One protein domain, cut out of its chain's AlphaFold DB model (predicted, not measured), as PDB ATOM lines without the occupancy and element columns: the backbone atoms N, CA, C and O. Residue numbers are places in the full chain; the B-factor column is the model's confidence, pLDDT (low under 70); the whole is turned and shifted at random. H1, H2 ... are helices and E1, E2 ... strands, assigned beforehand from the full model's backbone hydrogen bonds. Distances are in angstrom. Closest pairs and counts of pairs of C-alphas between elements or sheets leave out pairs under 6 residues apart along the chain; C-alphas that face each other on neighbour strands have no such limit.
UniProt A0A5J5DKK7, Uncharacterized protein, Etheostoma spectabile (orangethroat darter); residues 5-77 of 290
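AT A GLANCE: This is residues 5 to 77 of the 290 residues of an uncharacterized protein of Etheostoma spectabile (orangethroat darter) (UniProt A0A5J5DKK7). Three helices of similar length, H1, H2 and H3, stand round the middle of the domain with their centres in a triangle, tilted to one another and with few contacts between them. After H3 the stretch of residues 60 to 66 folds back to the small helix H4, which packs on H1, while residues 5 to 8 and the two little strands E1 and E2 gather toward one end. The printed part has 73 residues with four named helices and two named strands, in the order H1, H2, E1, H3, H4, E2; no two strands pair and the class is mostly helix. It is compact, with a radius of gyration of the C-alphas of 11.5 A, and rounded, spanning 31 by 22 by 20 A.

IN THESE COORDINATES: The printed part begins at Phe 5. H1 holds residues 9 to 21, begins with C-alpha 9 at (-20.316, -18.459, 18.361) and measures 18.6 A from first to last C-alpha. H2 holds residues 28 to 39 and measures 16.7 A. E1 is residues 44 to 46. H3, residues 47 to 59, measures 18.6 A and ends with C-alpha 59 at (-18.869, -40.736, 30.390). H4 is residues 67 to 70. E2 is residues 74 to 76, and its last C-alpha, 76, is at (-35.082, -23.417, 14.980).

HOW THE PARTS SIT: H1 and H2 are close but not clearly touching, the closest C-alphas being those of Arg 12 and Leu 38, 6.6 A apart. They run opposite ways at a steep tilt of 39 degrees. H2 and H3 only just touch, with 3 pairs of C-alphas within 8 A, through residues 30 to 33 of H2 and 49 to 53 of H3 alone; the closest C-alphas, those of Leu 30 and Thr 49, are 7.3 A apart. These two run opposite ways at a steep tilt of 55 degrees. H1 and H3 are apart. H4 touches residues 10 to 14 of H1 alone, with the C-alphas of Phe 11 and Leu 69 closest at 5.2 A, and H4 is apart from H2 and H3. E1 and E2 each pair with no named strand; their closest C-alphas, those of Thr 44 and Tyr 76, are 7.8 A apart. In H1 and H3 every O i to N i+4 pair is within hydrogen-bond range, in H2 7 of 8 are, and H4 is too short for such a pair; its one O i to N i+3 pair is within range.

THE WHOLE: The two C-alphas farthest apart are those of Ser 24 and Leu 77, at 34.6 A, while those of Phe 5 and Leu 77, the first and last printed, are 8.1 A apart. The printed part has no cut. The links H2 to E1, E1 to H3 and H4 to E2 are tight, and those from H1 to H2 and from H3 to H4 are short. The mean pLDDT of the printed part is 79.7, with residues 22 to 25 and 41 to 42 under 70.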
ATOM      1  N   PHE A   5     -31.222 -26.547  16.236       86.44
ATOM      2  CA  PHE A   5     -30.848 -25.198  16.667       86.44
ATOM      3  C   PHE A   5     -29.780 -24.616  15.734       86.44
ATOM      4  O   PHE A   5     -28.979 -25.356  15.165       86.44
ATOM      5  N   VAL A   6     -29.758 -23.293  15.583       86.62
ATOM      6  CA  VAL A   6     -28.705 -22.585  14.846       86.62
ATOM      7  C   VAL A   6     -27.488 -22.420  15.754       86.62
ATOM      8  O   VAL A   6     -27.620 -22.028  16.918       86.62
ATOM      9  N   VAL A   7     -26.307 -22.726  15.223       86.81
ATOM     10  CA  VAL A   7     -25.043 -22.739  15.968       86.81
ATOM     11  C   VAL A   7     -24.521 -21.320  16.228       86.81
ATOM     12  O   VAL A   7     -24.056 -20.647  15.306       86.81
ATOM     13  N   GLY A   8     -24.559 -20.891  17.494       83.50
ATOM     14  CA  GLY A   8     -23.965 -19.634  17.970       83.50
ATOM     15  C   GLY A   8     -22.448 -19.714  18.197       83.50
ATOM     16  O   GLY A   8     -21.871 -20.797  18.280       83.50
ATOM     17  N   GLU A   9     -21.786 -18.563  18.323       82.19
ATOM     18  CA  GLU A   9     -20.316 -18.459  18.361       82.19
ATOM     19  C   GLU A   9     -19.676 -19.161  19.571       82.19
ATOM     20  O   GLU A   9     -18.725 -19.923  19.395       82.19
ATOM     21  N   LYS A  10     -20.240 -19.020  20.785       83.69
ATOM     22  CA  LYS A  10     -19.775 -19.774  21.970       83.69
ATOM     23  C   LYS A  10     -19.793 -21.290  21.761       83.69
ATOM     24  O   LYS A  10     -18.915 -21.971  22.282       83.69
ATOM     25  N   PHE A  11     -20.773 -21.822  21.022       84.81
ATOM     26  CA  PHE A  11     -20.817 -23.253  20.707       84.81
ATOM     27  C   PHE A  11     -19.634 -23.634  19.820       84.81
ATOM     28  O   PHE A  11     -18.964 -24.618  20.118       84.81
ATOM     29  N   ARG A  12     -19.342 -22.837  18.779       84.19
ATOM     30  CA  ARG A  12     -18.199 -23.074  17.882       84.19
ATOM     31  C   ARG A  12     -16.903 -23.136  18.678       84.19
ATOM     32  O   ARG A  12     -16.246 -24.167  18.658       84.19
ATOM     33  N   ASN A  13     -16.621 -22.092  19.454       85.62
ATOM     34  CA  ASN A  13     -15.372 -21.951  20.201       85.62
ATOM     35  C   ASN A  13     -15.192 -23.064  21.249       85.62
ATOM     36  O   ASN A  13     -14.110 -23.633  21.364       85.62
ATOM     37  N   LYS A  14     -16.260 -23.425  21.982       82.75
ATOM     38  CA  LYS A  14     -16.220 -24.543  22.942       82.75
ATOM     39  C   LYS A  14     -16.040 -25.895  22.243       82.75
ATOM     40  O   LYS A  14     -15.367 -26.762  22.788       82.75
ATOM     41  N   VAL A  15     -16.632 -26.110  21.065       81.50
ATOM     42  CA  VAL A  15     -16.488 -27.378  20.329       81.50
ATOM     43  C   VAL A  15     -15.127 -27.491  19.644       81.50
ATOM     44  O   VAL A  15     -14.560 -28.575  19.688       81.50
ATOM     45  N   THR A  16     -14.551 -26.415  19.100       83.88
ATOM     46  CA  THR A  16     -13.177 -26.443  18.564       83.88
ATOM     47  C   THR A  16     -12.154 -26.697  19.671       83.88
ATOM     48  O   THR A  16     -11.337 -27.600  19.534       83.88
ATOM     49  N   GLU A  17     -12.274 -26.019  20.821       83.56
ATOM     50  CA  GLU A  17     -11.418 -26.263  21.995       83.56
ATOM     51  C   GLU A  17     -11.529 -27.715  22.502       83.56
ATOM     52  O   GLU A  17     -10.545 -28.317  22.939       83.56
ATOM     53  N   LEU A  18     -12.730 -28.303  22.449       77.88
ATOM     54  CA  LEU A  18     -12.936 -29.708  22.795       77.88
ATOM     55  C   LEU A  18     -12.378 -30.657  21.734       77.88
ATOM     56  O   LEU A  18     -11.817 -31.677  22.118       77.88
ATOM     57  N   LEU A  19     -12.508 -30.354  20.440       75.75
ATOM     58  CA  LEU A  19     -11.941 -31.172  19.365       75.75
ATOM     59  C   LEU A  19     -10.417 -31.242  19.503       75.75
ATOM     60  O   LEU A  19      -9.914 -32.346  19.686       75.75
ATOM     61  N   GLU A  20      -9.727 -30.098  19.584       79.06
ATOM     62  CA  GLU A  20      -8.265 -29.992  19.769       79.06
ATOM     63  C   GLU A  20      -7.749 -30.797  20.979       79.06
ATOM     64  O   GLU A  20      -6.682 -31.408  20.940       79.06
ATOM     65  N   LYS A  21      -8.518 -30.838  22.076       75.69
ATOM     66  CA  LYS A  21      -8.173 -31.597  23.296       75.69
ATOM     67  C   LYS A  21      -8.522 -33.087  23.227       75.69
ATOM     68  O   LYS A  21      -8.016 -33.865  24.035       75.69
ATOM     69  N   THR A  22      -9.397 -33.485  22.306       66.25
ATOM     70  CA  THR A  22     -10.094 -34.789  22.299       66.25
ATOM     71  C   THR A  22      -9.950 -35.512  20.945       66.25
ATOM     72  O   THR A  22     -10.723 -36.420  20.612       66.25
ATOM     73  N   GLU A  23      -8.929 -35.153  20.156       55.72
ATOM     74  CA  GLU A  23      -8.639 -35.710  18.821       55.72
ATOM     75  C   GLU A  23      -8.371 -37.226  18.807       55.72
ATOM     76  O   GLU A  23      -8.438 -37.857  17.749       55.72
ATOM     77  N   SER A  24      -8.215 -37.879  19.961       58.94
ATOM     78  CA  SER A  24      -8.011 -39.332  20.071       58.94
ATOM     79  C   SER A  24      -9.212 -40.158  20.569       58.94
ATOM     80  O   SER A  24      -9.205 -41.367  20.350       58.94
ATOM     81  N   SER A  25     -10.244 -39.573  21.201       65.88
ATOM     82  CA  SER A  25     -11.285 -40.351  21.924       65.88
ATOM     83  C   SER A  25     -12.749 -40.119  21.508       65.88
ATOM     84  O   SER A  25     -13.650 -40.775  22.034       65.88
ATOM     85  N   LEU A  26     -13.014 -39.237  20.541       74.56
ATOM     86  CA  LEU A  26     -14.347 -39.025  19.954       74.56
ATOM     87  C   LEU A  26     -14.578 -39.986  18.763       74.56
ATOM     88  O   LEU A  26     -13.694 -40.102  17.914       74.56
ATOM     89  N   PRO A  27     -15.751 -40.640  18.637       79.06
ATOM     90  CA  PRO A  27     -16.051 -41.503  17.493       79.06
ATOM     91  C   PRO A  27     -16.167 -40.693  16.192       79.06
ATOM     92  O   PRO A  27     -16.838 -39.661  16.160       79.06
ATOM     93  N   GLN A  28     -15.548 -41.196  15.119       77.19
ATOM     94  CA  GLN A  28     -15.347 -40.494  13.838       77.19
ATOM     95  C   GLN A  28     -16.629 -39.869  13.262       77.19
ATOM     96  O   GLN A  28     -16.649 -38.669  13.012       77.19
ATOM     97  N   GLY A  29     -17.733 -40.622  13.187       78.00
ATOM     98  CA  GLY A  29     -18.995 -40.104  12.638       78.00
ATOM     99  C   GLY A  29     -19.597 -38.908  13.396       78.00
ATOM    100  O   GLY A  29     -20.265 -38.087  12.783       78.00
ATOM    101  N   LEU A  30     -19.328 -38.745  14.703       79.81
ATOM    102  CA  LEU A  30     -19.753 -37.532  15.425       79.81
ATOM    103  C   LEU A  30     -18.835 -36.331  15.161       79.81
ATOM    104  O   LEU A  30     -19.255 -35.204  15.402       79.81
ATOM    105  N   ARG A  31     -17.592 -36.551  14.717       78.94
ATOM    106  CA  ARG A  31     -16.676 -35.466  14.338       78.94
ATOM    107  C   ARG A  31     -17.059 -34.898  12.989       78.94
ATOM    108  O   ARG A  31     -17.250 -33.698  12.893       78.94
ATOM    109  N   GLU A  32     -17.277 -35.769  12.009       81.62
ATOM    110  CA  GLU A  32     -17.717 -35.400  10.660       81.62
ATOM    111  C   GLU A  32     -19.005 -34.551  10.716       81.62
ATOM    112  O   GLU A  32     -19.033 -33.441  10.184       81.62
ATOM    113  N   GLU A  33     -20.016 -34.982  11.485       80.38
ATOM    114  CA  GLU A  33     -21.263 -34.223  11.713       80.38
ATOM    115  C   GLU A  33     -21.067 -32.871  12.440       80.38
ATOM    116  O   GLU A  33     -21.893 -31.963  12.298       80.38
ATOM    117  N   LEU A  34     -20.015 -32.720  13.257       81.94
ATOM    118  CA  LEU A  34     -19.700 -31.466  13.955       81.94
ATOM    119  C   LEU A  34     -18.867 -30.524  13.077       81.94
ATOM    120  O   LEU A  34     -19.153 -29.331  13.043       81.94
ATOM    121  N   GLU A  35     -17.876 -31.039  12.355       79.38
ATOM    122  CA  GLU A  35     -17.000 -30.288  11.450       79.38
ATOM    123  C   GLU A  35     -17.776 -29.739  10.244       79.38
ATOM    124  O   GLU A  35     -17.653 -28.552   9.930       79.38
ATOM    125  N   GLU A  36     -18.669 -30.537   9.645       81.31
ATOM    126  CA  GLU A  36     -19.591 -30.079   8.592       81.31
ATOM    127  C   GLU A  36     -20.460 -28.906   9.086       81.31
ATOM    128  O   GLU A  36     -20.617 -27.886   8.405       81.31
ATOM    129  N   ALA A  37     -20.962 -28.995  10.321       74.50
ATOM    130  CA  ALA A  37     -21.740 -27.933  10.949       74.50
ATOM    131  C   ALA A  37     -20.900 -26.737  11.443       74.50
ATOM    132  O   ALA A  37     -21.445 -25.662  11.697       74.50
ATOM    133  N   LEU A  38     -19.582 -26.867  11.575       75.50
ATOM    134  CA  LEU A  38     -18.698 -25.742  11.884       75.50
ATOM    135  C   LEU A  38     -18.334 -24.960  10.613       75.50
ATOM    136  O   LEU A  38     -18.223 -23.733  10.676       75.50
ATOM    137  N   GLY A  39     -18.240 -25.628   9.458       75.19
ATOM    138  CA  GLY A  39     -17.862 -25.015   8.179       75.19
ATOM    139  C   GLY A  39     -18.827 -23.943   7.649       75.19
ATOM    140  O   GLY A  39     -18.392 -23.000   6.989       75.19
ATOM    141  N   ALA A  40     -20.129 -24.031   7.952       76.19
ATOM    142  CA  ALA A  40     -21.124 -23.052   7.497       76.19
ATOM    143  C   ALA A  40     -21.444 -21.987   8.575       76.19
ATOM    144  O   ALA A  40     -21.701 -22.341   9.730       76.19
ATOM    145  N   PRO A  41     -21.531 -20.681   8.239       65.56
ATOM    146  CA  PRO A  41     -21.755 -19.607   9.222       65.56
ATOM    147  C   PRO A  41     -23.154 -19.615   9.867       65.56
ATOM    148  O   PRO A  41     -23.325 -19.072  10.953       65.56
ATOM    149  N   GLN A  42     -24.146 -20.263   9.247       66.44
ATOM    150  CA  GLN A  42     -25.508 -20.428   9.787       66.44
ATOM    151  C   GLN A  42     -25.932 -21.905   9.839       66.44
ATOM    152  O   GLN A  42     -27.067 -22.262   9.521       66.44
ATOM    153  N   ALA A  43     -25.004 -22.789  10.211       77.69
ATOM    154  CA  ALA A  43     -25.303 -24.205  10.357       77.69
ATOM    155  C   ALA A  43     -26.406 -24.470  11.392       77.69
ATOM    156  O   ALA A  43     -26.496 -23.819  12.438       77.69
ATOM    157  N   THR A  44     -27.228 -25.471  11.089       82.31
ATOM    158  CA  THR A  44     -28.333 -25.931  11.927       82.31
ATOM    159  C   THR A  44     -28.006 -27.332  12.437       82.31
ATOM    160  O   THR A  44     -27.974 -28.277  11.653       82.31
ATOM    161  N   LEU A  45     -27.760 -27.474  13.741       84.69
ATOM    162  CA  LEU A  45     -27.420 -28.749  14.378       84.69
ATOM    163  C   LEU A  45     -28.638 -29.426  15.002       84.69
ATOM    164  O   LEU A  45     -29.500 -28.784  15.604       84.69
ATOM    165  N   SER A  46     -28.688 -30.755  14.903       86.62
ATOM    166  CA  SER A  46     -29.749 -31.552  15.518       86.62
ATOM    167  C   SER A  46     -29.635 -31.578  17.049       86.62
ATOM    168  O   SER A  46     -28.544 -31.624  17.620       86.62
ATOM    169  N   PHE A  47     -30.769 -31.657  17.749       86.06
ATOM    170  CA  PHE A  47     -30.746 -31.885  19.202       86.06
ATOM    171  C   PHE A  47     -30.238 -33.280  19.598       86.06
ATOM    172  O   PHE A  47     -29.821 -33.484  20.739       86.06
ATOM    173  N   SER A  48     -30.258 -34.242  18.674       85.62
ATOM    174  CA  SER A  48     -29.680 -35.578  18.853       85.62
ATOM    175  C   SER A  48     -28.162 -35.524  19.004       85.62
ATOM    176  O   SER A  48     -27.650 -36.089  19.969       85.62
ATOM    177  N   THR A  49     -27.460 -34.806  18.122       86.69
ATOM    178  CA  THR A  49     -25.988 -34.749  18.090       86.69
ATOM    179  C   THR A  49     -25.407 -33.974  19.271       86.69
ATOM    180  O   THR A  49     -24.494 -34.448  19.943       86.69
ATOM    181  N   ALA A  50     -26.023 -32.853  19.661       84.69
ATOM    182  CA  ALA A  50     -25.653 -32.171  20.907       84.69
ATOM    183  C   ALA A  50     -25.871 -33.057  22.156       84.69
ATOM    184  O   ALA A  50     -25.135 -32.962  23.143       84.69
ATOM    185  N   ARG A  51     -26.871 -33.952  22.130       87.31
ATOM    186  CA  ARG A  51     -27.169 -34.870  23.240       87.31
ATOM    187  C   ARG A  51     -26.266 -36.106  23.263       87.31
ATOM    188  O   ARG A  51     -26.009 -36.604  24.359       87.31
ATOM    189  N   THR A  52     -25.791 -36.606  22.120       87.00
ATOM    190  CA  THR A  52     -24.765 -37.662  22.079       87.00
ATOM    191  C   THR A  52     -23.424 -37.113  22.545       87.00
ATOM    192  O   THR A  52     -22.858 -37.691  23.468       87.00
ATOM    193  N   LEU A  53     -22.984 -35.955  22.033       84.94
ATOM    194  CA  LEU A  53     -21.769 -35.267  22.491       84.94
ATOM    195  C   LEU A  53     -21.764 -35.086  24.017       84.94
ATOM    196  O   LEU A  53     -20.807 -35.469  24.687       84.94
ATOM    197  N   LYS A  54     -22.874 -34.595  24.590       85.56
ATOM    198  CA  LYS A  54     -22.998 -34.443  26.047       85.56
ATOM    199  C   LYS A  54     -22.816 -35.768  26.800       85.56
ATOM    200  O   LYS A  54     -22.162 -35.770  27.834       85.56
ATOM    201  N   LYS A  55     -23.391 -36.878  26.316       86.75
ATOM    202  CA  LYS A  55     -23.225 -38.196  26.957       86.75
ATOM    203  C   LYS A  55     -21.760 -38.626  26.951       86.75
ATOM    204  O   LYS A  55     -21.221 -38.856  28.022       86.75
ATOM    205  N   TYR A  56     -21.109 -38.604  25.787       83.62
ATOM    206  CA  TYR A  56     -19.694 -38.965  25.667       83.62
ATOM    207  C   TYR A  56     -18.792 -38.121  26.581       83.62
ATOM    208  O   TYR A  56     -17.883 -38.659  27.206       83.62
ATOM    209  N   LEU A  57     -19.053 -36.819  26.728       82.12
ATOM    210  CA  LEU A  57     -18.288 -35.965  27.647       82.12
ATOM    211  C   LEU A  57     -18.562 -36.283  29.128       82.12
ATOM    212  O   LEU A  57     -17.638 -36.228  29.938       82.12
ATOM    213  N   GLN A  58     -19.797 -36.661  29.483       83.69
ATOM    214  CA  GLN A  58     -20.140 -37.115  30.836       83.69
ATOM    215  C   GLN A  58     -19.508 -38.474  31.173       83.69
ATOM    216  O   GLN A  58     -19.006 -38.638  32.282       83.69
ATOM    217  N   ASP A  59     -19.483 -39.412  30.222       83.56
ATOM    218  CA  ASP A  59     -18.869 -40.736  30.390       83.56
ATOM    219  C   ASP A  59     -17.337 -40.635  30.567       83.56
ATOM    220  O   ASP A  59     -16.745 -41.413  31.311       83.56
ATOM    221  N   ASN A  60     -16.707 -39.617  29.965       79.25
ATOM    222  CA  ASN A  60     -15.290 -39.269  30.158       79.25
ATOM    223  C   ASN A  60     -15.024 -38.358  31.382       79.25
ATOM    224  O   ASN A  60     -13.905 -37.890  31.576       79.25
ATOM    225  N   GLY A  61     -16.031 -38.082  32.220       73.44
ATOM    226  CA  GLY A  61     -15.861 -37.337  33.473       73.44
ATOM    227  C   GLY A  61     -15.707 -35.815  33.339       73.44
ATOM    228  O   GLY A  61     -15.423 -35.150  34.336       73.44
ATOM    229  N   HIS A  62     -15.925 -35.229  32.157       73.19
ATOM    230  CA  HIS A  62     -15.886 -33.775  31.995       73.19
ATOM    231  C   HIS A  62     -17.176 -33.121  32.538       73.19
ATOM    232  O   HIS A  62     -18.280 -33.505  32.136       73.19
ATOM    233  N   PRO A  63     -17.082 -32.101  33.420       70.88
ATOM    234  CA  PRO A  63     -18.244 -31.398  33.963       70.88
ATOM    235  C   PRO A  63     -18.851 -30.464  32.904       70.88
ATOM    236  O   PRO A  63     -18.584 -29.267  32.878       70.88
ATOM    237  N   PHE A  64     -19.654 -31.030  31.999       76.25
ATOM    238  CA  PHE A  64     -20.127 -30.338  30.801       76.25
ATOM    239  C   PHE A  64     -21.639 -30.070  30.802       76.25
ATOM    240  O   PHE A  64     -22.475 -30.990  30.790       76.25
ATOM    241  N   TYR A  65     -22.010 -28.788  30.778       83.12
ATOM    242  CA  TYR A  65     -23.398 -28.338  30.844       83.12
ATOM    243  C   TYR A  65     -23.936 -27.895  29.481       83.12
ATOM    244  O   TYR A  65     -23.472 -26.944  28.867       83.12
ATOM    245  N   LEU A  66     -25.009 -28.557  29.038       81.62
ATOM    246  CA  LEU A  66     -25.643 -28.271  27.748       81.62
ATOM    247  C   LEU A  66     -26.305 -26.880  27.692       81.62
ATOM    248  O   LEU A  66     -26.446 -26.334  26.607       81.62
ATOM    249  N   HIS A  67     -26.711 -26.294  28.825       83.88
ATOM    250  CA  HIS A  67     -27.324 -24.961  28.810       83.88
ATOM    251  C   HIS A  67     -26.306 -23.875  28.424       83.88
ATOM    252  O   HIS A  67     -26.619 -23.058  27.569       83.88
ATOM    253  N   GLU A  68     -25.068 -23.948  28.922       83.19
ATOM    254  CA  GLU A  68     -23.988 -23.006  28.581       83.19
ATOM    255  C   GLU A  68     -23.496 -23.097  27.123       83.19
ATOM    256  O   GLU A  68     -22.731 -22.245  26.665       83.19
ATOM    257  N   LEU A  69     -23.833 -24.180  26.416       79.88
ATOM    258  CA  LEU A  69     -23.638 -24.302  24.968       79.88
ATOM    259  C   LEU A  69     -24.790 -23.662  24.190       79.88
ATOM    260  O   LEU A  69     -24.591 -23.167  23.083       79.88
ATOM    261  N   LEU A  70     -26.001 -23.735  24.745       81.12
ATOM    262  CA  LEU A  70     -27.230 -23.314  24.082       81.12
ATOM    263  C   LEU A  70     -27.602 -21.849  24.358       81.12
ATOM    264  O   LEU A  70     -28.485 -21.343  23.673       81.12
ATOM    265  N   GLU A  71     -26.934 -21.168  25.297       82.44
ATOM    266  CA  GLU A  71     -27.129 -19.738  25.614       82.44
ATOM    267  C   GLU A  71     -27.158 -18.832  24.378       82.44
ATOM    268  O   GLU A  71     -28.051 -17.997  24.252       82.44
ATOM    269  N   ASP A  72     -26.216 -19.034  23.454       80.81
ATOM    270  CA  ASP A  72     -26.085 -18.236  22.226       80.81
ATOM    271  C   ASP A  72     -26.741 -18.918  21.011       80.81
ATOM    272  O   ASP A  72     -26.688 -18.410  19.891       80.81
ATOM    273  N   SER A  73     -27.337 -20.099  21.203       81.62
ATOM    274  CA  SER A  73     -28.005 -20.835  20.130       81.62
ATOM    275  C   SER A  73     -29.448 -20.365  19.973       81.62
ATOM    276  O   SER A  73     -30.200 -20.286  20.946       81.62
ATOM    277  N   SER A  74     -29.878 -20.105  18.737       80.25
ATOM    278  CA  SER A  74     -31.295 -19.842  18.473       80.25
ATOM    279  C   SER A  74     -32.015 -21.141  18.116       80.25
ATOM    280  O   SER A  74     -31.569 -21.923  17.273       80.25
ATOM    281  N   LEU A  75     -33.137 -21.410  18.783       82.06
ATOM    282  CA  LEU A  75     -33.934 -22.605  18.521       82.06
ATOM    283  C   LEU A  75     -34.642 -22.463  17.174       82.06
ATOM    284  O   LEU A  75     -35.547 -21.637  17.039       82.06
ATOM    285  N   TYR A  76     -34.302 -23.319  16.206       71.62
ATOM    286  CA  TYR A  76     -35.082 -23.417  14.980       71.62
ATOM    287  C   TYR A  76     -36.366 -24.191  15.290       71.62
ATOM    288  O   TYR A  76     -36.417 -25.424  15.266       71.62
ATOM    289  N   LEU A  77     -37.418 -23.452  15.642       78.50
ATOM    290  CA  LEU A  77     -38.766 -23.989  15.723       78.50
ATOM    291  C   LEU A  77     -39.375 -23.916  14.316       78.50
ATOM    292  O   LEU A  77     -39.623 -22.802  13.852       78.50
TER     293      LEU A  77